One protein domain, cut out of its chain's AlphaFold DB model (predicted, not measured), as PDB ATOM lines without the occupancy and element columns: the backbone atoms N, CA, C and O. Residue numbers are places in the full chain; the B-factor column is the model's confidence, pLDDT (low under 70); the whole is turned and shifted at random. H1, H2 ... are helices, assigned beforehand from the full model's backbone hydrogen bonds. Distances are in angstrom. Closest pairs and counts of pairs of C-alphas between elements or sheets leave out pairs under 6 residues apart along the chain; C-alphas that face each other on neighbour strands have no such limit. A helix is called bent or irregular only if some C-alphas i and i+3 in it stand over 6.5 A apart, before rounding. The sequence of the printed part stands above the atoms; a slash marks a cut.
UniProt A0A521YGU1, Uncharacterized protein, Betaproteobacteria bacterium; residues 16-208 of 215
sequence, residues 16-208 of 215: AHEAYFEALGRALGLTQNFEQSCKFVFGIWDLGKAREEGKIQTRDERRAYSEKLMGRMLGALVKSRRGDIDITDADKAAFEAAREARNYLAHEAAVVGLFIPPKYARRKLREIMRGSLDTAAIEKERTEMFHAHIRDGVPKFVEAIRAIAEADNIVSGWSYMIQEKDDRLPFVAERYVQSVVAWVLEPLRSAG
ATOM      1  N   ALA A  16     182.231 205.321 166.752       85.25
ATOM      2  CA  ALA A  16     182.084 204.384 167.866       85.25
ATOM      3  C   ALA A  16     182.677 204.917 169.186       85.25
ATOM      4  O   ALA A  16     182.137 204.620 170.250       85.25
ATOM      5  N   HIS A  17     183.761 205.704 169.135       85.81
ATOM      6  CA  HIS A  17     184.313 206.374 170.318       85.81
ATOM      7  C   HIS A  17     183.335 207.428 170.829       85.81
ATOM      8  O   HIS A  17     183.020 207.446 172.016       85.81
ATOM      9  N   GLU A  18     182.849 208.285 169.930       90.19
ATOM     10  CA  GLU A  18     181.898 209.345 170.266       90.19
ATOM     11  C   GLU A  18     180.635 208.750 170.887       90.19
ATOM     12  O   GLU A  18     180.247 209.141 171.986       90.19
ATOM     13  N   ALA A  19     180.074 207.713 170.258       92.94
ATOM     14  CA  ALA A  19     178.924 206.990 170.785       92.94
ATOM     15  C   ALA A  19     179.184 206.369 172.166       92.94
ATOM     16  O   ALA A  19     178.310 206.403 173.034       92.94
ATOM     17  N   TYR A  20     180.372 205.806 172.401       92.81
ATOM     18  CA  TYR A  20     180.718 205.251 173.708       92.81
ATOM     19  C   TYR A  20     180.839 206.328 174.781       92.81
ATOM     20  O   TYR A  20     180.272 206.172 175.861       92.81
ATOM     21  N   PHE A  21     181.530 207.433 174.497       92.88
ATOM     22  CA  PHE A  21     181.652 208.537 175.447       92.88
ATOM     23  C   PHE A  21     180.318 209.235 175.703       92.88
ATOM     24  O   PHE A  21     180.054 209.629 176.838       92.88
ATOM     25  N   GLU A  22     179.446 209.329 174.701       96.06
ATOM     26  CA  GLU A  22     178.091 209.838 174.884       96.06
ATOM     27  C   GLU A  22     177.271 208.918 175.800       96.06
ATOM     28  O   GLU A  22     176.667 209.388 176.768       96.06
ATOM     29  N   ALA A  23     177.293 207.604 175.558       96.75
ATOM     30  CA  ALA A  23     176.626 206.629 176.420       96.75
ATOM     31  C   ALA A  23     177.193 206.650 177.850       96.75
ATOM     32  O   ALA A  23     176.436 206.632 178.822       96.75
ATOM     33  N   LEU A  24     178.517 206.756 178.001       96.31
ATOM     34  CA  LEU A  24     179.178 206.913 179.295       96.31
ATOM     35  C   LEU A  24     178.750 208.206 179.998       96.31
ATOM     36  O   LEU A  24     178.449 208.177 181.188       96.31
ATOM     37  N   GLY A  25     178.659 209.324 179.275       97.31
ATOM     38  CA  GLY A  25     178.160 210.590 179.805       97.31
ATOM     39  C   GLY A  25     176.726 210.473 180.330       97.31
ATOM     40  O   GLY A  25     176.443 210.908 181.449       97.31
ATOM     41  N   ARG A  26     175.837 209.809 179.577       98.38
ATOM     42  CA  ARG A  26     174.461 209.506 180.019       98.38
ATOM     43  C   ARG A  26     174.450 208.621 181.268       98.38
ATOM     44  O   ARG A  26     173.719 208.916 182.212       98.38
ATOM     45  N   ALA A  27     175.290 207.586 181.313       98.19
ATOM     46  CA  ALA A  27     175.420 206.704 182.472       98.19
ATOM     47  C   ALA A  27     175.916 207.458 183.719       98.19
ATOM     48  O   ALA A  27     175.369 207.279 184.805       98.19
ATOM     49  N   LEU A  28     176.898 208.352 183.577       97.25
ATOM     50  CA  LEU A  28     177.368 209.201 184.674       97.25
ATOM     51  C   LEU A  28     176.261 210.144 185.165       97.25
ATOM     52  O   LEU A  28     176.049 210.253 186.374       97.25
ATOM     53  N   GLY A  29     175.501 210.753 184.251       97.38
ATOM     54  CA  GLY A  29     174.320 211.550 184.593       97.38
ATOM     55  C   GLY A  29     173.288 210.755 185.400       97.38
ATOM     56  O   GLY A  29     172.838 211.221 186.447       97.38
ATOM     57  N   LEU A  30     172.991 209.522 184.975       97.56
ATOM     58  CA  LEU A  30     172.117 208.599 185.704       97.56
ATOM     59  C   LEU A  30     172.652 208.302 187.114       97.56
ATOM     60  O   LEU A  30     171.905 208.416 188.081       97.56
ATOM     61  N   THR A  31     173.946 207.980 187.260       96.12
ATOM     62  CA  THR A  31     174.536 207.699 188.585       96.12
ATOM     63  C   THR A  31     174.459 208.897 189.529       96.12
ATOM     64  O   THR A  31     174.198 208.725 190.720       96.12
ATOM     65  N   GLN A  32     174.651 210.112 189.007       94.81
ATOM     66  CA  GLN A  32     174.543 211.335 189.793       94.81
ATOM     67  C   GLN A  32     173.096 211.575 190.228       94.81
ATOM     68  O   GLN A  32     172.860 211.894 191.393       94.81
ATOM     69  N   ASN A  33     172.129 211.400 189.320       95.44
ATOM     70  CA  ASN A  33     170.710 211.544 189.637       95.44
ATOM     71  C   ASN A  33     170.259 210.538 190.706       95.44
ATOM     72  O   ASN A  33     169.601 210.914 191.675       95.44
ATOM     73  N   PHE A  34     170.687 209.284 190.572       95.31
ATOM     74  CA  PHE A  34     170.439 208.236 191.554       95.31
ATOM     75  C   PHE A  34     170.994 208.602 192.939       95.31
ATOM     76  O   PHE A  34     170.289 208.501 193.947       95.31
ATOM     77  N   GLU A  35     172.237 209.092 193.010       93.81
ATOM     78  CA  GLU A  35     172.840 209.523 194.274       93.81
ATOM     79  C   GLU A  35     172.060 210.680 194.922       93.81
ATOM     80  O   GLU A  35     171.838 210.664 196.137       93.81
ATOM     81  N   GLN A  36     171.625 211.670 194.138       92.94
ATOM     82  CA  GLN A  36     170.817 212.781 194.653       92.94
ATOM     83  C   GLN A  36     169.447 212.309 195.148       92.94
ATOM     84  O   GLN A  36     169.025 212.704 196.235       92.94
ATOM     85  N   SER A  37     168.793 211.415 194.407       94.06
ATOM     86  CA  SER A  37     167.502 210.839 194.794       94.06
ATOM     87  C   SER A  37     167.615 210.046 196.098       94.06
ATOM     88  O   SER A  37     166.798 210.217 197.002       94.06
ATOM     89  N   CYS A  38     168.685 209.259 196.264       93.38
ATOM     90  CA  CYS A  38     168.966 208.562 197.521       93.38
ATOM     91  C   CYS A  38     169.139 209.544 198.685       93.38
ATOM     92  O   CYS A  38     168.571 209.339 199.756       93.38
ATOM     93  N   LYS A  39     169.919 210.618 198.491       92.06
ATOM     94  CA  LYS A  39     170.127 211.650 199.521       92.06
ATOM     95  C   LYS A  39     168.823 212.330 199.914       92.06
ATOM     96  O   LYS A  39     168.601 212.546 201.100       92.06
ATOM     97  N   PHE A  40     167.967 212.626 198.943       92.12
ATOM     98  CA  PHE A  40     166.658 213.215 199.186       92.12
ATOM     99  C   PHE A  40     165.761 212.281 200.008       92.12
ATOM    100  O   PHE A  40     165.358 212.642 201.115       92.12
ATOM    101  N   VAL A  41     165.506 211.064 199.516       93.75
ATOM    102  CA  VAL A  41     164.586 210.114 200.162       93.75
ATOM    103  C   VAL A  41     165.087 209.718 201.549       93.75
ATOM    104  O   VAL A  41     164.369 209.855 202.541       93.75
ATOM    105  N   PHE A  42     166.348 209.294 201.658       92.50
ATOM    106  CA  PHE A  42     166.920 208.916 202.949       92.50
ATOM    107  C   PHE A  42     167.101 210.111 203.881       92.50
ATOM    108  O   PHE A  42     167.065 209.929 205.096       92.50
ATOM    109  N   GLY A  43     167.279 211.312 203.332       92.19
ATOM    110  CA  GLY A  43     167.331 212.550 204.097       92.19
ATOM    111  C   GLY A  43     166.006 212.841 204.793       92.19
ATOM    112  O   GLY A  43     165.987 213.099 205.995       92.19
ATOM    113  N   ILE A  44     164.896 212.739 204.056       92.25
ATOM    114  CA  ILE A  44     163.543 212.904 204.601       92.25
ATOM    115  C   ILE A  44     163.257 211.852 205.670       92.25
ATOM    116  O   ILE A  44     162.783 212.202 206.751       92.25
ATOM    117  N   TRP A  45     163.602 210.591 205.407       91.81
ATOM    118  CA  TRP A  45     163.430 209.510 206.376       91.81
ATOM    119  C   TRP A  45     164.193 209.787 207.677       91.81
ATOM    120  O   TRP A  45     163.605 209.780 208.759       91.81
ATOM    121  N   ASP A  46     165.492 210.086 207.586       91.44
ATOM    122  CA  ASP A  46     166.325 210.358 208.761       91.44
ATOM    123  C   ASP A  46     165.825 211.570 209.553       91.44
ATOM    124  O   ASP A  46     165.849 211.554 210.784       91.44
ATOM    125  N   LEU A  47     165.350 212.612 208.865       93.00
ATOM    126  CA  LEU A  47     164.745 213.779 209.507       93.00
ATOM    127  C   LEU A  47     163.447 213.425 210.241       93.00
ATOM    128  O   LEU A  47     163.246 213.901 211.360       93.00
ATOM    129  N   GLY A  48     162.586 212.605 209.634       92.06
ATOM    130  CA  GLY A  48     161.353 212.113 210.252       92.06
ATOM    131  C   GLY A  48     161.644 211.342 211.536       92.06
ATOM    132  O   GLY A  48     161.193 211.740 212.609       92.06
ATOM    133  N   LYS A  49     162.516 210.333 211.446       91.62
ATOM    134  CA  LYS A  49     162.922 209.505 212.588       91.62
ATOM    135  C   LYS A  49     163.559 210.328 213.708       91.62
ATOM    136  O   LYS A  49     163.190 210.198 214.870       91.62
ATOM    137  N   ALA A  50     164.486 211.227 213.374       93.38
ATOM    138  CA  ALA A  50     165.137 212.071 214.374       93.38
ATOM    139  C   ALA A  50     164.153 213.025 215.075       93.38
ATOM    140  O   ALA A  50     164.333 213.340 216.253       93.38
ATOM    141  N   ARG A  51     163.107 213.477 214.374       93.81
ATOM    142  CA  ARG A  51     162.035 214.280 214.966       93.81
ATOM    143  C   ARG A  51     161.151 213.449 215.897       93.81
ATOM    144  O   ARG A  51     160.856 213.912 216.993       93.81
ATOM    145  N   GLU A  52     160.743 212.254 215.481       93.44
ATOM    146  CA  GLU A  52     159.932 211.335 216.297       93.44
ATOM    147  C   GLU A  52     160.656 210.913 217.580       93.44
ATOM    148  O   GLU A  52     160.064 210.879 218.653       93.44
ATOM    149  N   GLU A  53     161.967 210.691 217.490       94.75
ATOM    150  CA  GLU A  53     162.834 210.383 218.631       94.75
ATOM    151  C   GLU A  53     163.153 211.611 219.510       94.75
ATOM    152  O   GLU A  53     163.918 211.506 220.468       94.75
ATOM    153  N   GLY A  54     162.629 212.796 219.179       94.88
ATOM    154  CA  GLY A  54     162.852 214.030 219.937       94.88
ATOM    155  C   GLY A  54     164.277 214.590 219.859       94.88
ATOM    156  O   GLY A  54     164.595 215.525 220.595       94.88
ATOM    157  N   LYS A  55     165.130 214.062 218.966       94.25
ATOM    158  CA  LYS A  55     166.512 214.534 218.731       94.25
ATOM    159  C   LYS A  55     166.563 215.894 218.043       94.25
ATOM    160  O   LYS A  55     167.609 216.538 218.039       94.25
ATOM    161  N   ILE A  56     165.463 216.285 217.406       95.38
ATOM    162  CA  ILE A  56     165.320 217.553 216.707       95.38
ATOM    163  C   ILE A  56     163.986 218.179 217.103       95.38
ATOM    164  O   ILE A  56     162.923 217.643 216.788       95.38
ATOM    165  N   GLN A  57     164.042 219.335 217.753       93.94
ATOM    166  CA  GLN A  57     162.875 220.054 218.265       93.94
ATOM    167  C   GLN A  57     162.718 221.420 217.594       93.94
ATOM    168  O   GLN A  57     161.599 221.881 217.362       93.94
ATOM    169  N   THR A  58     163.830 222.054 217.223       95.31
ATOM    170  CA  THR A  58     163.840 223.410 216.668       95.31
ATOM    171  C   THR A  58     164.086 223.440 215.158       95.31
ATOM    172  O   THR A  58     164.492 222.466 214.518       95.31
ATOM    173  N   ARG A  59     163.823 224.599 214.539       92.62
ATOM    174  CA  ARG A  59     164.116 224.820 213.114       92.62
ATOM    175  C   ARG A  59     165.620 224.784 212.826       92.62
ATOM    176  O   ARG A  59     166.002 224.235 211.795       92.62
ATOM    177  N   ASP A  60     166.439 225.328 213.719       95.06
ATOM    178  CA  ASP A  60     167.889 225.407 213.525       95.06
ATOM    179  C   ASP A  60     168.543 224.031 213.662       95.06
ATOM    180  O   ASP A  60     169.378 223.662 212.836       95.06
ATOM    181  N   GLU A  61     168.073 223.207 214.603       93.31
ATOM    182  CA  GLU A  61     168.482 221.803 214.711       93.31
ATOM    183  C   GLU A  61     168.115 221.004 213.453       93.31
ATOM    184  O   GLU A  61     168.946 220.248 212.949       93.31
ATOM    185  N   ARG A  62     166.912 221.207 212.883       92.50
ATOM    186  CA  ARG A  62     166.530 220.579 211.599       92.50
ATOM    187  C   ARG A  62     167.481 220.971 210.477       92.50
ATOM    188  O   ARG A  62     167.885 220.108 209.701       92.50
ATOM    189  N   ARG A  63     167.829 222.256 210.384       92.56
ATOM    190  CA  ARG A  63     168.741 222.758 209.353       92.56
ATOM    191  C   ARG A  63     170.127 222.132 209.493       92.56
ATOM    192  O   ARG A  63     170.612 221.540 208.533       92.56
ATOM    193  N   ALA A  64     170.716 222.192 210.687       92.69
ATOM    194  CA  ALA A  64     172.036 221.624 210.956       92.69
ATOM    195  C   ALA A  64     172.072 220.107 210.702       92.69
ATOM    196  O   ALA A  64     173.026 219.578 210.126       92.69
ATOM    197  N   TYR A  65     171.007 219.393 211.082       91.44
ATOM    198  CA  TYR A  65     170.895 217.963 210.820       91.44
ATOM    199  C   TYR A  65     170.794 217.669 209.319       91.44
ATOM    200  O   TYR A  65     171.520 216.814 208.819       91.44
ATOM    201  N   SER A  66     169.965 218.414 208.581       89.44
ATOM    202  CA  SER A  66     169.831 218.273 207.126       89.44
ATOM    203  C   SER A  66     171.155 218.519 206.398       89.44
ATOM    204  O   SER A  66     171.514 217.746 205.513       89.44
ATOM    205  N   GLU A  67     171.911 219.552 206.777       90.50
ATOM    206  CA  GLU A  67     173.230 219.848 206.197       90.50
ATOM    207  C   GLU A  67     174.206 218.676 206.417       90.50
ATOM    208  O   GLU A  67     174.891 218.244 205.486       90.50
ATOM    209  N   LYS A  68     174.192 218.071 207.613       89.81
ATOM    210  CA  LYS A  68     174.973 216.859 207.913       89.81
ATOM    211  C   LYS A  68     174.553 215.658 207.060       89.81
ATOM    212  O   LYS A  68     175.417 214.882 206.650       89.81
ATOM    213  N   LEU A  69     173.255 215.465 206.818       87.38
ATOM    214  CA  LEU A  69     172.750 214.360 205.996       87.38
ATOM    215  C   LEU A  69     173.176 214.503 204.532       87.38
ATOM    216  O   LEU A  69     173.654 213.533 203.946       87.38
ATOM    217  N   MET A  70     173.078 215.711 203.973       85.50
ATOM    218  CA  MET A  70     173.447 215.984 202.578       85.50
ATOM    219  C   MET A  70     174.944 215.787 202.300       85.50
ATOM    220  O   MET A  70     175.325 215.458 201.176       85.50
ATOM    221  N   GLY A  71     175.790 215.925 203.325       87.06
ATOM    222  CA  GLY A  71     177.224 215.640 203.241       87.06
ATOM    223  C   GLY A  71     177.591 214.150 203.227       87.06
ATOM    224  O   GLY A  71     178.758 213.816 203.019       87.06
ATOM    225  N   ARG A  72     176.645 213.227 203.456       88.06
ATOM    226  CA  ARG A  72     176.946 211.787 203.475       88.06
ATOM    227  C   ARG A  72     177.166 211.250 202.062       88.06
ATOM    228  O   ARG A  72     176.402 211.527 201.141       88.06
ATOM    229  N   MET A  73     178.183 210.405 201.909       87.62
ATOM    230  CA  MET A  73     178.394 209.642 200.676       87.62
ATOM    231  C   MET A  73     177.328 208.551 200.522       87.62
ATOM    232  O   MET A  73     176.920 207.941 201.515       87.62
ATOM    233  N   LEU A  74     176.959 208.227 199.278       82.75
ATOM    234  CA  LEU A  74     175.984 207.176 198.960       82.75
ATOM    235  C   LEU A  74     176.294 205.843 199.657       82.75
ATOM    236  O   LEU A  74     175.421 205.241 200.273       82.75
ATOM    237  N   GLY A  75     177.557 205.407 199.632       84.19
ATOM    238  CA  GLY A  75     177.957 204.152 200.272       84.19
ATOM    239  C   GLY A  75     177.752 204.141 201.791       84.19
ATOM    240  O   GLY A  75     177.483 203.085 202.357       84.19
ATOM    241  N   ALA A  76     177.850 205.294 202.457       85.81
ATOM    242  CA  ALA A  76     177.546 205.404 203.881       85.81
ATOM    243  C   ALA A  76     176.031 205.365 204.130       85.81
ATOM    244  O   ALA A  76     175.594 204.684 205.055       85.81
ATOM    245  N   LEU A  77     175.247 206.033 203.274       85.12
ATOM    246  CA  LEU A  77     173.783 206.025 203.329       85.12
ATOM    247  C   LEU A  77     173.219 204.614 203.136       85.12
ATOM    248  O   LEU A  77     172.481 204.139 203.990       85.12
ATOM    249  N   VAL A  78     173.625 203.903 202.081       84.69
ATOM    250  CA  VAL A  78     173.171 202.525 201.822       84.69
ATOM    251  C   VAL A  78     173.532 201.598 202.987       84.69
ATOM    252  O   VAL A  78     172.708 200.811 203.445       84.69
ATOM    253  N   LYS A  79     174.748 201.716 203.540       86.12
ATOM    254  CA  LYS A  79     175.167 200.894 204.685       86.12
ATOM    255  C   LYS A  79     174.343 201.157 205.942       86.12
ATOM    256  O   LYS A  79     174.021 200.196 206.636       86.12
ATOM    257  N   SER A  80     173.983 202.412 206.229       85.69
ATOM    258  CA  SER A  80     173.163 202.726 207.407       85.69
ATOM    259  C   SER A  80     171.756 202.126 207.346       85.69
ATOM    260  O   SER A  80     171.133 201.978 208.388       85.69
ATOM    261  N   ARG A  81     171.291 201.728 206.155       83.94
ATOM    262  CA  ARG A  81     169.963 201.147 205.915       83.94
ATOM    263  C   ARG A  81     169.881 199.631 206.050       83.94
ATOM    264  O   ARG A  81     168.793 199.073 205.994       83.94
ATOM    265  N   ARG A  82     170.999 198.927 206.249       79.06
ATOM    266  CA  ARG A  82     170.993 197.449 206.280       79.06
ATOM    267  C   ARG A  82     170.087 196.857 207.369       79.06
ATOM    268  O   ARG A  82     169.578 195.755 207.179       79.06
ATOM    269  N   GLY A  83     169.904 197.577 208.477       81.25
ATOM    270  CA  GLY A  83     169.062 197.167 209.602       81.25
ATOM    271  C   GLY A  83     167.631 197.711 209.578       81.25
ATOM    272  O   GLY A  83     166.880 197.398 210.497       81.25
ATOM    273  N   ASP A  84     167.255 198.517 208.582       84.12
ATOM    274  CA  ASP A  84     165.897 199.062 208.506       84.12
ATOM    275  C   ASP A  84     164.935 197.959 208.032       84.12
ATOM    276  O   ASP A  84     165.179 197.297 207.021       84.12
ATOM    277  N   ILE A  85     163.863 197.735 208.801       78.12
ATOM    278  CA  ILE A  85     162.893 196.649 208.572       78.12
ATOM    279  C   ILE A  85     162.023 196.887 207.330       78.12
ATOM    280  O   ILE A  85     161.556 195.939 206.708       78.12
ATOM    281  N   ASP A  86     161.868 198.153 206.954       85.88
ATOM    282  CA  ASP A  86     161.030 198.607 205.845       85.88
ATOM    283  C   ASP A  86     161.727 198.492 204.475       85.88
ATOM    284  O   ASP A  86     161.123 198.773 203.443       85.88
ATOM    285  N   ILE A  87     163.004 198.091 204.448       89.56
ATOM    286  CA  ILE A  87     163.778 197.880 203.220       89.56
ATOM    287  C   ILE A  87     164.029 196.383 203.073       89.56
ATOM    288  O   ILE A  87     164.673 195.758 203.923       89.56
ATOM    289  N   THR A  88     163.543 195.803 201.977       92.50
ATOM    290  CA  THR A  88     163.653 194.360 201.748       92.50
ATOM    291  C   THR A  88     165.098 193.954 201.455       92.50
ATOM    292  O   THR A  88     165.935 194.769 201.055       92.50
ATOM    293  N   ASP A  89     165.425 192.672 201.618       90.81
ATOM    294  CA  ASP A  89     166.764 192.181 201.268       90.81
ATOM    295  C   ASP A  89     167.044 192.272 199.760       90.81
ATOM    296  O   ASP A  89     168.192 192.481 199.361       90.81
ATOM    297  N   ALA A  90     165.999 192.205 198.927       93.94
ATOM    298  CA  ALA A  90     166.099 192.456 197.492       93.94
ATOM    299  C   ALA A  90     166.484 193.917 197.202       93.94
ATOM    300  O   ALA A  90     167.405 194.158 196.420       93.94
ATOM    301  N   ASP A  91     165.866 194.883 197.888       93.94
ATOM    302  CA  ASP A  91     166.223 196.300 197.745       93.94
ATOM    303  C   ASP A  91     167.671 196.543 198.184       93.94
ATOM    304  O   ASP A  91     168.438 197.209 197.490       93.94
ATOM    305  N   LYS A  92     168.089 195.954 199.315       91.38
ATOM    306  CA  LYS A  92     169.478 196.050 199.804       91.38
ATOM    307  C   LYS A  92     170.472 195.507 198.779       91.38
ATOM    308  O   LYS A  92     171.513 196.131 198.565       91.38
ATOM    309  N   ALA A  93     170.160 194.373 198.150       93.50
ATOM    310  CA  ALA A  93     170.985 193.801 197.093       93.50
ATOM    311  C   ALA A  93     171.057 194.730 195.869       93.50
ATOM    312  O   ALA A  93     172.154 194.976 195.366       93.50
ATOM    313  N   ALA A  94     169.930 195.317 195.452       96.00
ATOM    314  CA  ALA A  94     169.890 196.284 194.354       96.00
ATOM    315  C   ALA A  94     170.739 197.533 194.653       96.00
ATOM    316  O   ALA A  94     171.530 197.963 193.815       96.00
ATOM    317  N   PHE A  95     170.661 198.086 195.869       94.81
ATOM    318  CA  PHE A  95     171.490 199.226 196.276       94.81
ATOM    319  C   PHE A  95     172.986 198.909 196.308       94.81
ATOM    320  O   PHE A  95     173.807 199.759 195.953       94.81
ATOM    321  N   GLU A  96     173.361 197.708 196.748       93.44
ATOM    322  CA  GLU A  96     174.756 197.272 196.755       93.44
ATOM    323  C   GLU A  96     175.283 197.103 195.321       93.44
ATOM    324  O   GLU A  96     176.334 197.656 194.994       93.44
ATOM    325  N   ALA A  97     174.509 196.459 194.442       96.19
ATOM    326  CA  ALA A  97     174.838 196.325 193.024       96.19
ATOM    327  C   ALA A  97     174.972 197.696 192.340       96.19
ATOM    328  O   ALA A  97     175.943 197.950 191.628       96.19
ATOM    329  N   ALA A  98     174.058 198.629 192.619       96.62
ATOM    330  CA  ALA A  98     174.130 200.000 192.125       96.62
ATOM    331  C   ALA A  98     175.370 200.750 192.649       96.62
ATOM    332  O   ALA A  98     176.026 201.481 191.906       96.62
ATOM    333  N   ARG A  99     175.758 200.549 193.915       94.06
ATOM    334  CA  ARG A  99     176.992 201.130 194.473       94.06
ATOM    335  C   ARG A  99     178.228 200.641 193.716       94.06
ATOM    336  O   ARG A  99     179.105 201.445 193.391       94.06
ATOM    337  N   GLU A 100     178.314 199.341 193.456       94.81
ATOM    338  CA  GLU A 100     179.419 198.738 192.703       94.81
ATOM    339  C   GLU A 100     179.433 199.210 191.247       94.81
ATOM    340  O   GLU A 100     180.476 199.648 190.753       94.81
ATOM    341  N   ALA A 101     178.268 199.240 190.599       96.75
ATOM    342  CA  ALA A 101     178.096 199.753 189.247       96.75
ATOM    343  C   ALA A 101     178.542 201.215 189.118       96.75
ATOM    344  O   ALA A 101     179.285 201.557 188.200       96.75
ATOM    345  N   ARG A 102     178.170 202.082 190.068       94.69
ATOM    346  CA  ARG A 102     178.603 203.487 190.088       94.69
ATOM    347  C   ARG A 102     180.120 203.603 190.197       94.69
ATOM    348  O   ARG A 102     180.714 204.436 189.520       94.69
ATOM    349  N   ASN A 103     180.757 202.786 191.037       92.38
ATOM    350  CA  ASN A 103     182.216 202.790 191.167       92.38
ATOM    351  C   ASN A 103     182.895 202.344 189.869       92.38
ATOM    352  O   ASN A 103     183.844 202.993 189.431       92.38
ATOM    353  N   TYR A 104     182.378 201.295 189.231       95.44
ATOM    354  CA  TYR A 104     182.844 200.860 187.919       95.44
ATOM    355  C   TYR A 104     182.702 201.977 186.870       95.44
ATOM    356  O   TYR A 104     183.674 202.317 186.197       95.44
ATOM    357  N   LEU A 105     181.526 202.603 186.765       94.31
ATOM    358  CA  LEU A 105     181.261 203.673 185.797       94.31
ATOM    359  C   LEU A 105     182.169 204.893 186.012       94.31
ATOM    360  O   LEU A 105     182.671 205.464 185.048       94.31
ATOM    361  N   ALA A 106     182.419 205.265 187.269       90.56
ATOM    362  CA  ALA A 106     183.231 206.427 187.618       90.56
ATOM    363  C   ALA A 106     184.746 206.210 187.446       90.56
ATOM    364  O   ALA A 106     185.469 207.178 187.212       90.56
ATOM    365  N   HIS A 107     185.242 204.978 187.600       87.12
ATOM    366  CA  HIS A 107     186.686 204.717 187.691       87.12
ATOM    367  C   HIS A 107     187.241 203.810 186.592       87.12
ATOM    368  O   HIS A 107     188.403 203.956 186.218       87.12
ATOM    369  N   GLU A 108     186.441 202.885 186.065       89.75
ATOM    370  CA  GLU A 108     186.904 201.845 185.140       89.75
ATOM    371  C   GLU A 108     186.318 202.001 183.734       89.75
ATOM    372  O   GLU A 108     187.029 201.782 182.755       89.75
ATOM    373  N   ALA A 109     185.049 202.403 183.597       89.44
ATOM    374  CA  ALA A 109     184.371 202.420 182.296       89.44
ATOM    375  C   ALA A 109     185.031 203.376 181.286       89.44
ATOM    376  O   ALA A 109     185.188 203.035 180.117       89.44
ATOM    377  N   ALA A 110     185.524 204.534 181.734       85.00
ATOM    378  CA  ALA A 110     186.232 205.473 180.861       85.00
ATOM    379  C   ALA A 110     187.492 204.866 180.214       85.00
ATOM    380  O   ALA A 110     187.860 205.249 179.105       85.00
ATOM    381  N   VAL A 111     188.135 203.892 180.870       81.12
ATOM    382  CA  VAL A 111     189.346 203.234 180.352       81.12
ATOM    383  C   VAL A 111     189.050 202.461 179.067       81.12
ATOM    384  O   VAL A 111     189.893 202.438 178.171       81.12
ATOM    385  N   VAL A 112     187.846 201.898 178.938       79.06
ATOM    386  CA  VAL A 112     187.408 201.174 177.734       79.06
ATOM    387  C   VAL A 112     187.392 202.106 176.517       79.06
ATOM    388  O   VAL A 112     187.852 201.730 175.442       79.06
ATOM    389  N   GLY A 113     186.939 203.352 176.695       70.94
ATOM    390  CA  GLY A 113     186.925 204.368 175.636       70.94
ATOM    391  C   GLY A 113     188.301 204.967 175.316       70.94
ATOM    392  O   GLY A 113     188.483 205.544 174.248       70.94
ATOM    393  N   LEU A 114     189.278 204.829 176.217       69.12
ATOM    394  CA  LEU A 114     190.623 205.403 176.078       69.12
ATOM    395  C   LEU A 114     191.656 204.448 175.463       69.12
ATOM    396  O   LEU A 114     192.804 204.859 175.322       69.12
ATOM    397  N   PHE A 115     191.270 203.201 175.153       65.44
ATOM    398  CA  PHE A 115     192.085 202.122 174.568       65.44
ATOM    399  C   PHE A 115     193.599 202.344 174.603       65.44
ATOM    400  O   PHE A 115     194.198 202.993 173.743       65.44
ATOM    401  N   ILE A 116     194.252 201.702 175.566       60.47
ATOM    402  CA  ILE A 116     195.708 201.622 175.597       60.47
ATOM    403  C   ILE A 116     196.094 200.304 174.919       60.47
ATOM    404  O   ILE A 116     195.849 199.243 175.503       60.47
ATOM    405  N   PRO A 117     196.721 200.312 173.724       56.75
ATOM    406  CA  PRO A 117     197.054 199.079 173.041       56.75
ATOM    407  C   PRO A 117     197.993 198.239 173.921       56.75
ATOM    408  O   PRO A 117     199.058 198.730 174.337       56.75
ATOM    409  N   PRO A 118     197.649 196.972 174.201       56.53
ATOM    410  CA  PRO A 118     198.506 196.075 174.965       56.53
ATOM    411  C   PRO A 118     199.859 195.861 174.265       56.53
ATOM    412  O   PRO A 118     200.031 196.120 173.073       56.53
ATOM    413  N   LYS A 119     200.869 195.378 175.005       56.88
ATOM    414  CA  LYS A 119     202.262 195.274 174.511       56.88
ATOM    415  C   LYS A 119     202.397 194.527 173.169       56.88
ATOM    416  O   LYS A 119     203.298 194.858 172.402       56.88
ATOM    417  N   TYR A 120     201.514 193.573 172.863       52.62
ATOM    418  CA  TYR A 120     201.505 192.841 171.590       52.62
ATOM    419  C   TYR A 120     201.001 193.686 170.406       52.62
ATOM    420  O   TYR A 120     201.556 193.592 169.314       52.62
ATOM    421  N   ALA A 121     200.035 194.582 170.628       57.72
ATOM    422  CA  ALA A 121     199.558 195.530 169.622       57.72
ATOM    423  C   ALA A 121     200.683 196.478 169.190       57.72
ATOM    424  O   ALA A 121     200.828 196.789 168.014       57.72
ATOM    425  N   ARG A 122     201.570 196.847 170.128       62.75
ATOM    426  CA  ARG A 122     202.777 197.632 169.826       62.75
ATOM    427  C   ARG A 122     203.746 196.892 168.909       62.75
ATOM    428  O   ARG A 122     204.458 197.544 168.157       62.75
ATOM    429  N   ARG A 123     203.822 195.560 168.986       64.88
ATOM    430  CA  ARG A 123     204.670 194.756 168.096       64.88
ATOM    431  C   ARG A 123     204.085 194.721 166.687       64.88
ATOM    432  O   ARG A 123     204.826 195.006 165.756       64.88
ATOM    433  N   LYS A 124     202.780 194.474 166.554       63.91
ATOM    434  CA  LYS A 124     202.080 194.471 165.261       63.91
ATOM    435  C   LYS A 124     202.122 195.853 164.593       63.91
ATOM    436  O   LYS A 124     202.568 195.964 163.461       63.91
ATOM    437  N   LEU A 125     201.859 196.926 165.347       64.31
ATOM    438  CA  LEU A 125     202.063 198.314 164.900       64.31
ATOM    439  C   LEU A 125     203.511 198.588 164.467       64.31
ATOM    440  O   LEU A 125     203.730 199.195 163.427       64.31
ATOM    441  N   ARG A 126     204.516 198.115 165.218       69.12
ATOM    442  CA  ARG A 126     205.932 198.249 164.823       69.12
ATOM    443  C   ARG A 126     206.285 197.447 163.572       69.12
ATOM    444  O   ARG A 126     207.161 197.882 162.838       69.12
ATOM    445  N   GLU A 127     205.680 196.282 163.362       67.06
ATOM    446  CA  GLU A 127     205.877 195.458 162.164       67.06
ATOM    447  C   GLU A 127     205.277 196.155 160.932       67.06
ATOM    448  O   GLU A 127     205.962 196.263 159.918       67.06
ATOM    449  N   ILE A 128     204.088 196.756 161.057       62.62
ATOM    450  CA  ILE A 128     203.468 197.553 159.985       62.62
ATOM    451  C   ILE A 128     204.296 198.817 159.693       62.62
ATOM    452  O   ILE A 128     204.640 199.080 158.543       62.62
ATOM    453  N   MET A 129     204.734 199.539 160.733       62.81
ATOM    454  CA  MET A 129     205.608 200.717 160.598       62.81
ATOM    455  C   MET A 129     206.997 200.398 160.016       62.81
ATOM    456  O   MET A 129     207.664 201.296 159.509       62.81
ATOM    457  N   ARG A 130     207.465 199.146 160.113       69.94
ATOM    458  CA  ARG A 130     208.752 198.699 159.548       69.94
ATOM    459  C   ARG A 130     208.646 198.213 158.101       69.94
ATOM    460  O   ARG A 130     209.691 198.054 157.478       69.94
ATOM    461  N   GLY A 131     207.439 197.965 157.585       64.38
ATOM    462  CA  GLY A 131     207.226 197.313 156.287       64.38
ATOM    463  C   GLY A 131     206.314 198.041 155.293       64.38
ATOM    464  O   GLY A 131     206.388 197.731 154.109       64.38
ATOM    465  N   SER A 132     205.483 199.007 155.703       57.75
ATOM    466  CA  SER A 132     204.613 199.733 154.764       57.75
ATOM    467  C   SER A 132     204.339 201.178 155.182       57.75
ATOM    468  O   SER A 132     203.945 201.444 156.314       57.75
ATOM    469  N   LEU A 133     204.468 202.088 154.214       56.16
ATOM    470  CA  LEU A 133     204.056 203.499 154.251       56.16
ATOM    471  C   LEU A 133     202.533 203.695 154.089       56.16
ATOM    472  O   LEU A 133     202.091 204.809 153.825       56.16
ATOM    473  N   ASP A 134     201.722 202.639 154.219       72.38
ATOM    474  CA  ASP A 134     200.266 202.753 154.095       72.38
ATOM    475  C   ASP A 134     199.636 203.108 155.448       72.38
ATOM    476  O   ASP A 134     199.249 202.261 156.258       72.38
ATOM    477  N   THR A 135     199.563 204.411 155.696       68.75
ATOM    478  CA  THR A 135     198.924 204.994 156.876       68.75
ATOM    479  C   THR A 135     197.443 204.628 156.981       68.75
ATOM    480  O   THR A 135     196.939 204.510 158.098       68.75
ATOM    481  N   ALA A 136     196.754 204.380 155.861       74.19
ATOM    482  CA  ALA A 136     195.344 204.006 155.862       74.19
ATOM    483  C   ALA A 136     195.138 202.571 156.371       74.19
ATOM    484  O   ALA A 136     194.209 202.315 157.138       74.19
ATOM    485  N   ALA A 137     196.030 201.641 156.017       73.31
ATOM    486  CA  ALA A 137     196.003 200.277 156.549       73.31
ATOM    487  C   ALA A 137     196.247 200.241 158.070       73.31
ATOM    488  O   ALA A 137     195.536 199.540 158.794       73.31
ATOM    489  N   ILE A 138     197.198 201.047 158.567       70.50
ATOM    490  CA  ILE A 138     197.468 201.203 160.009       70.50
ATOM    491  C   ILE A 138     196.232 201.738 160.741       70.50
ATOM    492  O   ILE A 138     195.862 201.227 161.800       70.50
ATOM    493  N   GLU A 139     195.601 202.771 160.185       73.69
ATOM    494  CA  GLU A 139     194.423 203.406 160.776       73.69
ATOM    495  C   GLU A 139     193.227 202.452 160.842       73.69
ATOM    496  O   GLU A 139     192.550 202.351 161.871       73.69
ATOM    497  N   LYS A 140     193.007 201.695 159.763       78.19
ATOM    498  CA  LYS A 140     191.970 200.667 159.698       78.19
ATOM    499  C   LYS A 140     192.173 199.608 160.778       78.19
ATOM    500  O   LYS A 140     191.250 199.331 161.540       78.19
ATOM    501  N   GLU A 141     193.381 199.056 160.890       76.44
ATOM    502  CA  GLU A 141     193.674 198.035 161.898       76.44
ATOM    503  C   GLU A 141     193.528 198.581 163.328       76.44
ATOM    504  O   GLU A 141     192.959 197.915 164.195       76.44
ATOM    505  N   ARG A 142     193.971 199.820 163.583       73.50
ATOM    506  CA  ARG A 142     193.790 200.480 164.886       73.50
ATOM    507  C   ARG A 142     192.311 200.613 165.244       73.50
ATOM    508  O   ARG A 142     191.928 200.299 166.371       73.50
ATOM    509  N   THR A 143     191.493 201.048 164.289       76.44
ATOM    510  CA  THR A 143     190.044 201.199 164.459       76.44
ATOM    511  C   THR A 143     189.374 199.852 164.735       76.44
ATOM    512  O   THR A 143     188.548 199.748 165.639       76.44
ATOM    513  N   GLU A 144     189.760 198.793 164.022       79.25
ATOM    514  CA  GLU A 144     189.244 197.438 164.251       79.25
ATOM    515  C   GLU A 144     189.594 196.911 165.651       79.25
ATOM    516  O   GLU A 144     188.717 196.400 166.351       79.25
ATOM    517  N   MET A 145     190.843 197.087 166.094       77.50
ATOM    518  CA  MET A 145     191.271 196.702 167.445       77.50
ATOM    519  C   MET A 145     190.507 197.461 168.530       77.50
ATOM    520  O   MET A 145     190.116 196.878 169.543       77.50
ATOM    521  N   PHE A 146     190.275 198.752 168.311       77.69
ATOM    522  CA  PHE A 146     189.502 199.582 169.221       77.69
ATOM    523  C   PHE A 146     188.038 199.134 169.296       77.69
ATOM    524  O   PHE A 146     187.498 198.937 170.384       77.69
ATOM    525  N   HIS A 147     187.399 198.907 168.145       81.44
ATOM    526  CA  HIS A 147     186.020 198.424 168.086       81.44
ATOM    527  C   HIS A 147     185.853 197.073 168.785       81.44
ATOM    528  O   HIS A 147     184.823 196.851 169.420       81.44
ATOM    529  N   ALA A 148     186.839 196.178 168.674       82.25
ATOM    530  CA  ALA A 148     186.846 194.922 169.419       82.25
ATOM    531  C   ALA A 148     186.925 195.177 170.933       82.25
ATOM    532  O   ALA A 148     186.118 194.641 171.682       82.25
ATOM    533  N   HIS A 149     187.815 196.072 171.372       83.44
ATOM    534  CA  HIS A 149     187.959 196.402 172.789       83.44
ATOM    535  C   HIS A 149     186.692 197.011 173.405       83.44
ATOM    536  O   HIS A 149     186.293 196.611 174.498       83.44
ATOM    537  N   ILE A 150     186.028 197.937 172.699       85.50
ATOM    538  CA  ILE A 150     184.726 198.454 173.137       85.50
ATOM    539  C   ILE A 150     183.719 197.312 173.238       85.50
ATOM    540  O   ILE A 150     183.064 197.183 174.269       85.50
ATOM    541  N   ARG A 151     183.594 196.477 172.198       86.25
ATOM    542  CA  ARG A 151     182.630 195.367 172.191       86.25
ATOM    543  C   ARG A 151     182.827 194.418 173.372       86.25
ATOM    544  O   ARG A 151     181.832 194.013 173.963       86.25
ATOM    545  N   ASP A 152     184.069 194.147 173.760       88.06
ATOM    546  CA  ASP A 152     184.385 193.313 174.926       88.06
ATOM    547  C   ASP A 152     183.987 193.978 176.258       88.06
ATOM    548  O   ASP A 152     183.592 193.298 177.203       88.06
ATOM    549  N   GLY A 153     184.078 195.309 176.348       89.19
ATOM    550  CA  GLY A 153     183.726 196.067 177.552       89.19
ATOM    551  C   GLY A 153     182.230 196.359 177.710       89.19
ATOM    552  O   GLY A 153     181.759 196.582 178.828       89.19
ATOM    553  N   VAL A 154     181.466 196.354 176.613       91.62
ATOM    554  CA  VAL A 154     180.045 196.728 176.619       91.62
ATOM    555  C   VAL A 154     179.170 195.842 177.521       91.62
ATOM    556  O   VAL A 154     178.347 196.419 178.226       91.62
ATOM    557  N   PRO A 155     179.314 194.505 177.595       93.75
ATOM    558  CA  PRO A 155     178.482 193.686 178.479       93.75
ATOM    559  C   PRO A 155     178.503 194.146 179.945       93.75
ATOM    560  O   PRO A 155     177.448 194.432 180.509       93.75
ATOM    561  N   LYS A 156     179.696 194.350 180.524       95.31
ATOM    562  CA  LYS A 156     179.850 194.861 181.901       95.31
ATOM    563  C   LYS A 156     179.264 196.270 182.053       95.31
ATOM    564  O   LYS A 156     178.693 196.606 183.087       95.31
ATOM    565  N   PHE A 157     179.381 197.099 181.015       96.06
ATOM    566  CA  PHE A 157     178.778 198.430 180.985       96.06
ATOM    567  C   PHE A 157     177.243 198.379 181.013       96.06
ATOM    568  O   PHE A 157     176.623 199.107 181.787       96.06
ATOM    569  N   VAL A 158     176.625 197.481 180.242       96.62
ATOM    570  CA  VAL A 158     175.169 197.260 180.232       96.62
ATOM    571  C   VAL A 158     174.676 196.754 181.588       96.62
ATOM    572  O   VAL A 158     173.684 197.271 182.103       96.62
ATOM    573  N   GLU A 159     175.375 195.786 182.185       97.56
ATOM    574  CA  GLU A 159     175.066 195.273 183.526       97.56
ATOM    575  C   GLU A 159     175.108 196.386 184.577       97.56
ATOM    576  O   GLU A 159     174.177 196.528 185.370       97.56
ATOM    577  N   ALA A 160     176.138 197.236 184.534       98.12
ATOM    578  CA  ALA A 160     176.260 198.368 185.444       98.12
ATOM    579  C   ALA A 160     175.099 199.367 185.291       98.12
ATOM    580  O   ALA A 160     174.526 199.801 186.289       98.12
ATOM    581  N   ILE A 161     174.705 199.711 184.060       98.19
ATOM    582  CA  ILE A 161     173.564 200.611 183.821       98.19
ATOM    583  C   ILE A 161     172.272 200.004 184.368       98.19
ATOM    584  O   ILE A 161     171.493 200.707 185.010       98.19
ATOM    585  N   ARG A 162     172.048 198.707 184.132       98.44
ATOM    586  CA  ARG A 162     170.858 198.002 184.617       98.44
ATOM    587  C   ARG A 162     170.784 198.017 186.142       98.44
ATOM    588  O   ARG A 162     169.743 198.393 186.671       98.44
ATOM    589  N   ALA A 163     171.886 197.715 186.825       98.25
ATOM    590  CA  ALA A 163     171.945 197.736 188.286       98.25
ATOM    591  C   ALA A 163     171.611 199.125 188.861       98.25
ATOM    592  O   ALA A 163     170.848 199.236 189.820       98.25
ATOM    593  N   ILE A 164     172.133 200.201 188.253       98.19
ATOM    594  CA  ILE A 164     171.768 201.569 188.651       98.19
ATOM    595  C   ILE A 164     170.283 201.826 188.399       98.19
ATOM    596  O   ILE A 164     169.603 202.324 189.288       98.19
ATOM    597  N   ALA A 165     169.774 201.492 187.212       98.25
ATOM    598  CA  ALA A 165     168.386 201.745 186.843       98.25
ATOM    599  C   ALA A 165     167.389 200.986 187.735       98.25
ATOM    600  O   ALA A 165     166.322 201.515 188.029       98.25
ATOM    601  N   GLU A 166     167.725 199.777 188.186       98.12
ATOM    602  CA  GLU A 166     166.913 198.994 189.128       98.12
ATOM    603  C   GLU A 166     166.831 199.665 190.503       98.12
ATOM    604  O   GLU A 166     165.733 199.881 191.017       98.12
ATOM    605  N   ALA A 167     167.969 200.068 191.071       97.19
ATOM    606  CA  ALA A 167     167.982 200.774 192.351       97.19
ATOM    607  C   ALA A 167     167.328 202.162 192.254       97.19
ATOM    608  O   ALA A 167     166.580 202.572 193.142       97.19
ATOM    609  N   ASP A 168     167.565 202.878 191.158       97.62
ATOM    610  CA  ASP A 168     166.956 204.176 190.885       97.62
ATOM    611  C   ASP A 168     165.439 204.066 190.697       97.62
ATOM    612  O   ASP A 168     164.699 204.930 191.166       97.62
ATOM    613  N   ASN A 169     164.952 202.961 190.120       97.38
ATOM    614  CA  ASN A 169     163.525 202.666 190.059       97.38
ATOM    615  C   ASN A 169     162.930 202.567 191.469       97.38
ATOM    616  O   ASN A 169     161.883 203.151 191.722       97.38
ATOM    617  N   ILE A 170     163.573 201.865 192.405       96.19
ATOM    618  CA  ILE A 170     163.088 201.741 193.793       96.19
ATOM    619  C   ILE A 170     162.985 203.124 194.448       96.19
ATOM    620  O   ILE A 170     161.916 203.520 194.917       96.19
ATOM    621  N   VAL A 171     164.071 203.899 194.404       95.62
ATOM    622  CA  VAL A 171     164.135 205.225 195.040       95.62
ATOM    623  C   VAL A 171     163.173 206.212 194.399       95.62
ATOM    624  O   VAL A 171     162.542 206.992 195.108       95.62
ATOM    625  N   SER A 172     163.011 206.169 193.077       95.50
ATOM    626  CA  SER A 172     162.043 207.007 192.367       95.50
ATOM    627  C   SER A 172     160.610 206.700 192.798       95.50
ATOM    628  O   SER A 172     159.806 207.619 192.925       95.50
ATOM    629  N   GLY A 173     160.295 205.432 193.088       95.69
ATOM    630  CA  GLY A 173     159.006 205.049 193.666       95.69
ATOM    631  C   GLY A 173     158.767 205.688 195.033       95.69
ATOM    632  O   GLY A 173     157.720 206.291 195.252       95.69
ATOM    633  N   TRP A 174     159.761 205.639 195.921       95.50
ATOM    634  CA  TRP A 174     159.678 206.293 197.229       95.50
ATOM    635  C   TRP A 174     159.603 207.819 197.122       95.50
ATOM    636  O   TRP A 174     158.819 208.451 197.824       95.50
ATOM    637  N   SER A 175     160.386 208.419 196.225       95.31
ATOM    638  CA  SER A 175     160.358 209.860 195.971       95.31
ATOM    639  C   SER A 175     158.978 210.314 195.493       95.31
ATOM    640  O   SER A 175     158.452 211.296 196.010       95.31
ATOM    641  N   TYR A 176     158.378 209.575 194.555       95.38
ATOM    642  CA  TYR A 176     157.027 209.838 194.064       95.38
ATOM    643  C   TYR A 176     155.999 209.757 195.196       95.38
ATOM    644  O   TYR A 176     155.239 210.699 195.397       95.38
ATOM    645  N   MET A 177     156.043 208.694 196.005       94.62
ATOM    646  CA  MET A 177     155.151 208.530 197.158       94.62
ATOM    647  C   MET A 177     155.274 209.684 198.161       94.62
ATOM    648  O   MET A 177     154.273 210.171 198.677       94.62
ATOM    649  N   ILE A 178     156.489 210.172 198.421       92.94
ATOM    650  CA  ILE A 178     156.717 211.319 199.310       92.94
ATOM    651  C   ILE A 178     156.094 212.606 198.746       92.94
ATOM    652  O   ILE A 178     155.549 213.409 199.507       92.94
ATOM    653  N   GLN A 179     156.219 212.834 197.438       93.56
ATOM    654  CA  GLN A 179     155.815 214.079 196.780       93.56
ATOM    655  C   GLN A 179     154.311 214.120 196.495       93.56
ATOM    656  O   GLN A 179     153.642 215.089 196.857       93.56
ATOM    657  N   GLU A 180     153.787 213.051 195.906       95.31
ATOM    658  CA  GLU A 180     152.410 212.963 195.412       95.31
ATOM    659  C   GLU A 180     151.455 212.331 196.430       95.31
ATOM    660  O   GLU A 180     150.245 212.495 196.314       95.31
ATOM    661  N   LYS A 181     151.983 211.665 197.470       94.62
ATOM    662  CA  LYS A 181     151.209 210.923 198.489       94.62
ATOM    663  C   LYS A 181     150.401 209.748 197.929       94.62
ATOM    664  O   LYS A 181     149.506 209.261 198.613       94.62
ATOM    665  N   ASP A 182     150.765 209.281 196.739       93.62
ATOM    666  CA  ASP A 182     150.163 208.151 196.039       93.62
ATOM    667  C   ASP A 182     151.243 207.171 195.568       93.62
ATOM    668  O   ASP A 182     152.414 207.527 195.405       93.62
ATOM    669  N   ASP A 183     150.839 205.930 195.298       90.81
ATOM    670  CA  ASP A 183     151.701 204.970 194.620       90.81
ATOM    671  C   ASP A 183     151.900 205.354 193.152       90.81
ATOM    672  O   ASP A 183     151.003 205.846 192.459       90.81
ATOM    673  N   ARG A 184     153.098 205.075 192.639       91.25
ATOM    674  CA  ARG A 184     153.368 205.212 191.207       91.25
ATOM    675  C   ARG A 184     152.538 204.222 190.395       91.25
ATOM    676  O   ARG A 184     152.278 203.095 190.815       91.25
ATOM    677  N   LEU A 185     152.231 204.602 189.160       91.19
ATOM    678  CA  LEU A 185     151.529 203.727 188.228       91.19
ATOM    679  C   LEU A 185     152.371 202.463 187.927       91.19
ATOM    680  O   LEU A 185     153.535 202.606 187.531       91.19
ATOM    681  N   PRO A 186     151.812 201.238 188.043       91.94
ATOM    682  CA  PRO A 186     152.571 199.993 187.872       91.94
ATOM    683  C   PRO A 186     153.325 199.900 186.541       91.94
ATOM    684  O   PRO A 186     154.506 199.561 186.517       91.94
ATOM    685  N   PHE A 187     152.696 200.322 185.439       92.38
ATOM    686  CA  PHE A 187     153.324 200.280 184.113       92.38
ATOM    687  C   PHE A 187     154.569 201.175 184.003       92.38
ATOM    688  O   PHE A 187     155.454 200.901 183.192       92.38
ATOM    689  N   VAL A 188     154.648 202.259 184.789       91.00
ATOM    690  CA  VAL A 188     155.840 203.118 184.831       91.00
ATOM    691  C   VAL A 188     156.970 202.360 185.514       91.00
ATOM    692  O   VAL A 188     158.073 202.319 184.980       91.00
ATOM    693  N   ALA A 189     156.680 201.708 186.642       91.94
ATOM    694  CA  ALA A 189     157.652 200.911 187.384       91.94
ATOM    695  C   ALA A 189     158.213 199.751 186.545       91.94
ATOM    696  O   ALA A 189     159.424 199.535 186.528       91.94
ATOM    697  N   GLU A 190     157.346 199.040 185.822       93.19
ATOM    698  CA  GLU A 190     157.710 197.886 184.991       93.19
ATOM    699  C   GLU A 190     158.591 198.273 183.797       93.19
ATOM    700  O   GLU A 190     159.533 197.563 183.447       93.19
ATOM    701  N   ARG A 191     158.320 199.426 183.172       96.00
ATOM    702  CA  ARG A 191     159.043 199.875 181.970       96.00
ATOM    703  C   ARG A 191     160.248 200.756 182.270       96.00
ATOM    704  O   ARG A 191     161.022 201.034 181.349       96.00
ATOM    705  N   TYR A 192     160.418 201.200 183.516       96.44
ATOM    706  CA  TYR A 192     161.448 202.164 183.905       96.44
ATOM    707  C   TYR A 192     162.848 201.697 183.509       96.44
ATOM    708  O   TYR A 192     163.532 202.353 182.725       96.44
ATOM    709  N   VAL A 193     163.237 200.512 183.988       97.06
ATOM    710  CA  VAL A 193     164.583 199.958 183.787       97.06
ATOM    711  C   VAL A 193     164.887 199.811 182.301       97.06
ATOM    712  O   VAL A 193     165.927 200.268 181.833       97.06
ATOM    713  N   GLN A 194     163.953 199.243 181.533       96.19
ATOM    714  CA  GLN A 194     164.117 199.082 180.088       96.19
ATOM    715  C   GLN A 194     164.270 200.432 179.378       96.19
ATOM    716  O   GLN A 194     165.119 200.568 178.499       96.19
ATOM    717  N   SER A 195     163.476 201.433 179.767       97.12
ATOM    718  CA  SER A 195     163.495 202.766 179.157       97.12
ATOM    719  C   SER A 195     164.806 203.497 179.443       97.12
ATOM    720  O   SER A 195     165.413 204.045 178.524       97.12
ATOM    721  N   VAL A 196     165.287 203.444 180.688       97.81
ATOM    722  CA  VAL A 196     166.567 204.042 181.091       97.81
ATOM    723  C   VAL A 196     167.734 203.353 180.388       97.81
ATOM    724  O   VAL A 196     168.557 204.026 179.772       97.81
ATOM    725  N   VAL A 197     167.784 202.018 180.411       97.62
ATOM    726  CA  VAL A 197     168.834 201.249 179.724       97.62
ATOM    727  C   VAL A 197     168.827 201.555 178.226       97.62
ATOM    728  O   VAL A 197     169.881 201.802 177.640       97.62
ATOM    729  N   ALA A 198     167.650 201.600 177.594       96.88
ATOM    730  CA  ALA A 198     167.536 201.939 176.182       96.88
ATOM    731  C   ALA A 198     168.027 203.359 175.879       96.88
ATOM    732  O   ALA A 198     168.763 203.543 174.915       96.88
ATOM    733  N   TRP A 199     167.665 204.337 176.712       98.06
ATOM    734  CA  TRP A 199     168.116 205.717 176.568       98.06
ATOM    735  C   TRP A 199     169.638 205.849 176.708       98.06
ATOM    736  O   TRP A 199     170.263 206.508 175.878       98.06
ATOM    737  N   VAL A 200     170.258 205.208 177.704       98.06
ATOM    738  CA  VAL A 200     171.718 205.276 177.886       98.06
ATOM    739  C   VAL A 200     172.457 204.626 176.711       98.06
ATOM    740  O   VAL A 200     173.463 205.160 176.250       98.06
ATOM    741  N   LEU A 201     171.952 203.501 176.199       97.06
ATOM    742  CA  LEU A 201     172.617 202.704 175.163       97.06
ATOM    743  C   LEU A 201     172.310 203.139 173.721       97.06
ATOM    744  O   LEU A 201     172.910 202.606 172.786       97.06
ATOM    745  N   GLU A 202     171.398 204.090 173.510       97.19
ATOM    746  CA  GLU A 202     170.996 204.514 172.163       97.19
ATOM    747  C   GLU A 202     172.150 205.010 171.272       97.19
ATOM    748  O   GLU A 202     172.167 204.631 170.096       97.19
ATOM    749  N   PRO A 203     173.151 205.765 171.776       96.69
ATOM    750  CA  PRO A 203     174.296 206.164 170.955       96.69
ATOM    751  C   PRO A 203     175.057 204.955 170.393       96.69
ATOM    752  O   PRO A 203     175.366 204.898 169.204       96.69
ATOM    753  N   LEU A 204     175.279 203.925 171.220       94.00
ATOM    754  CA  LEU A 204     175.975 202.699 170.817       94.00
ATOM    755  C   LEU A 204     175.184 201.890 169.781       94.00
ATOM    756  O   LEU A 204     175.778 201.306 168.873       94.00
ATOM    757  N   ARG A 205     173.849 201.863 169.892       94.56
ATOM    758  CA  ARG A 205     172.970 201.227 168.893       94.56
ATOM    759  C   ARG A 205     173.004 201.975 167.569       94.56
ATOM    760  O   ARG A 205     173.123 201.349 166.520       94.56
ATOM    761  N   SER A 206     172.927 203.303 167.626       94.62
ATOM    762  CA  SER A 206     172.956 204.171 166.446       94.62
ATOM    763  C   SER A 206     174.279 204.057 165.686       94.62
ATOM    764  O   SER A 206     174.279 204.020 164.459       94.62
ATOM    765  N   ALA A 207     175.394 203.900 166.405       91.44
ATOM    766  CA  ALA A 207     176.714 203.665 165.822       91.44
ATOM    767  C   ALA A 207     176.968 202.204 165.394       91.44
ATOM    768  O   ALA A 207     178.063 201.882 164.934       91.44
ATOM    769  N   GLY A 208     175.997 201.296 165.561       91.06
ATOM    770  CA  GLY A 208     176.139 199.881 165.203       91.06
ATOM    771  C   GLY A 208     177.141 199.104 166.066       91.06
ATOM    772  O   GLY A 208     177.581 198.027 165.668       91.06
TER     773      GLY A 208
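What this domain is: This is residues 16 to 208 of the 215 residues of an uncharacterized protein of Betaproteobacteria bacterium (UniProt A0A521YGU1). A long helix, H1, runs through a narrow body of helices, with arm H7b of the bent helix H7 and the kinked helix H8 beside it in a three-helix bundle, while H4 crosses H7b. At one end of H1 the helix H2 folds back along it and the short H3 packs on residues 35 to 42 of H1; at the other end H6 and arm H7a form a loosely paired arm that reaches past the bundle and makes much of the length. The printed part has 193 residues with eight named helices, H1 to H8 in that order along the chain, and no named strand; the class is all helix. The whole is loose, with a radius of gyration of the C-alphas of 22.4 A, and its outline is a rod spanning 79 by 35 by 27 A.

Where its parts are: H1, residues 16 to 52, measures 53.7 A from its first C-alpha, at (182.084, 204.384, 167.866), to its last, at (159.932, 211.335, 216.297). H2 is residues 59 to 70, 16.6 A long, and H3 is residues 74 to 80. H4, residues 89 to 107, is 27.2 A long, and H5 is residues 109 to 113. H6, residues 119 to 131, is 19.0 A long. H7, residues 135 to 180, was assigned as one helix by its hydrogen bonds, but it is bent: C-alphas 152 and 155 are 6.9 A apart. Its arms are H7a, residues 135 to 152, 26.0 A, and H7b, residues 155 to 180, 36.6 A; they stand at a steep tilt of 52 degrees. H8, residues 186 to 206, is 29.9 A long and ends with C-alpha 206 at (172.956, 204.171, 166.446). H8 is irregular, with C-alphas 200 and 203 7.4 A apart, and has a kink of 46 degrees near residue 200.

How they stand to each other: H1 is the hub, touching six other helices, and with H7b and H8 it forms a bundle, helices set side by side. Residues 39 to 47 of H1 touch H2, closest at the C-alphas of Gly 43 and Leu 69, 6.0 A; this hairpin has a shallow tilt of 33 degrees, only just short of steep. Residues 35 to 42 of H1 touch H3, closest at the C-alphas of Glu 35 and Leu 74, 6.1 A. H1 and H7b touch, closest at the C-alphas of Phe 34 and Asp 168, 5.4 A, and run the same way at a tilt of 36 degrees, only just steep. H1 and H8 touch, closest at the C-alphas of Ala 19 and Pro 203, 4.7 A, and run opposite ways at a shallow tilt of 29 degrees. H7b and H8 are a hairpin, closest at the C-alphas of Ala 165 and Val 193, 5.2 A. H4 touches H7b at a steep tilt of 56 degrees, closest at the C-alphas of Ala 101 and Ala 160, 4.4 A. H5 touches H1, closest at the C-alphas of His 17 and Gly 113, 6.3 A. H6 and H7a are close but not clearly touching, closest at the C-alphas of Ile 128 and Ile 138, 7.0 A. Every O i to N i+4 pair is within hydrogen-bond range in H1, H2, H3, H4, H7a and H7b; in H6 it is 8 of 9, in H8 13 of 17, and in H5 0 of 1, beside 2 of 2 O i to N i+3 pairs.

The domain as a whole: The C-alphas of Gln 57 and Gly 131, the two farthest apart, are 79.5 A from each other. The printed part has no cut and no long link. Residues 130 to 136 stand free. The mean pLDDT of the printed part is 88.0, and residues 114 to 133 and residue 135 are under 70.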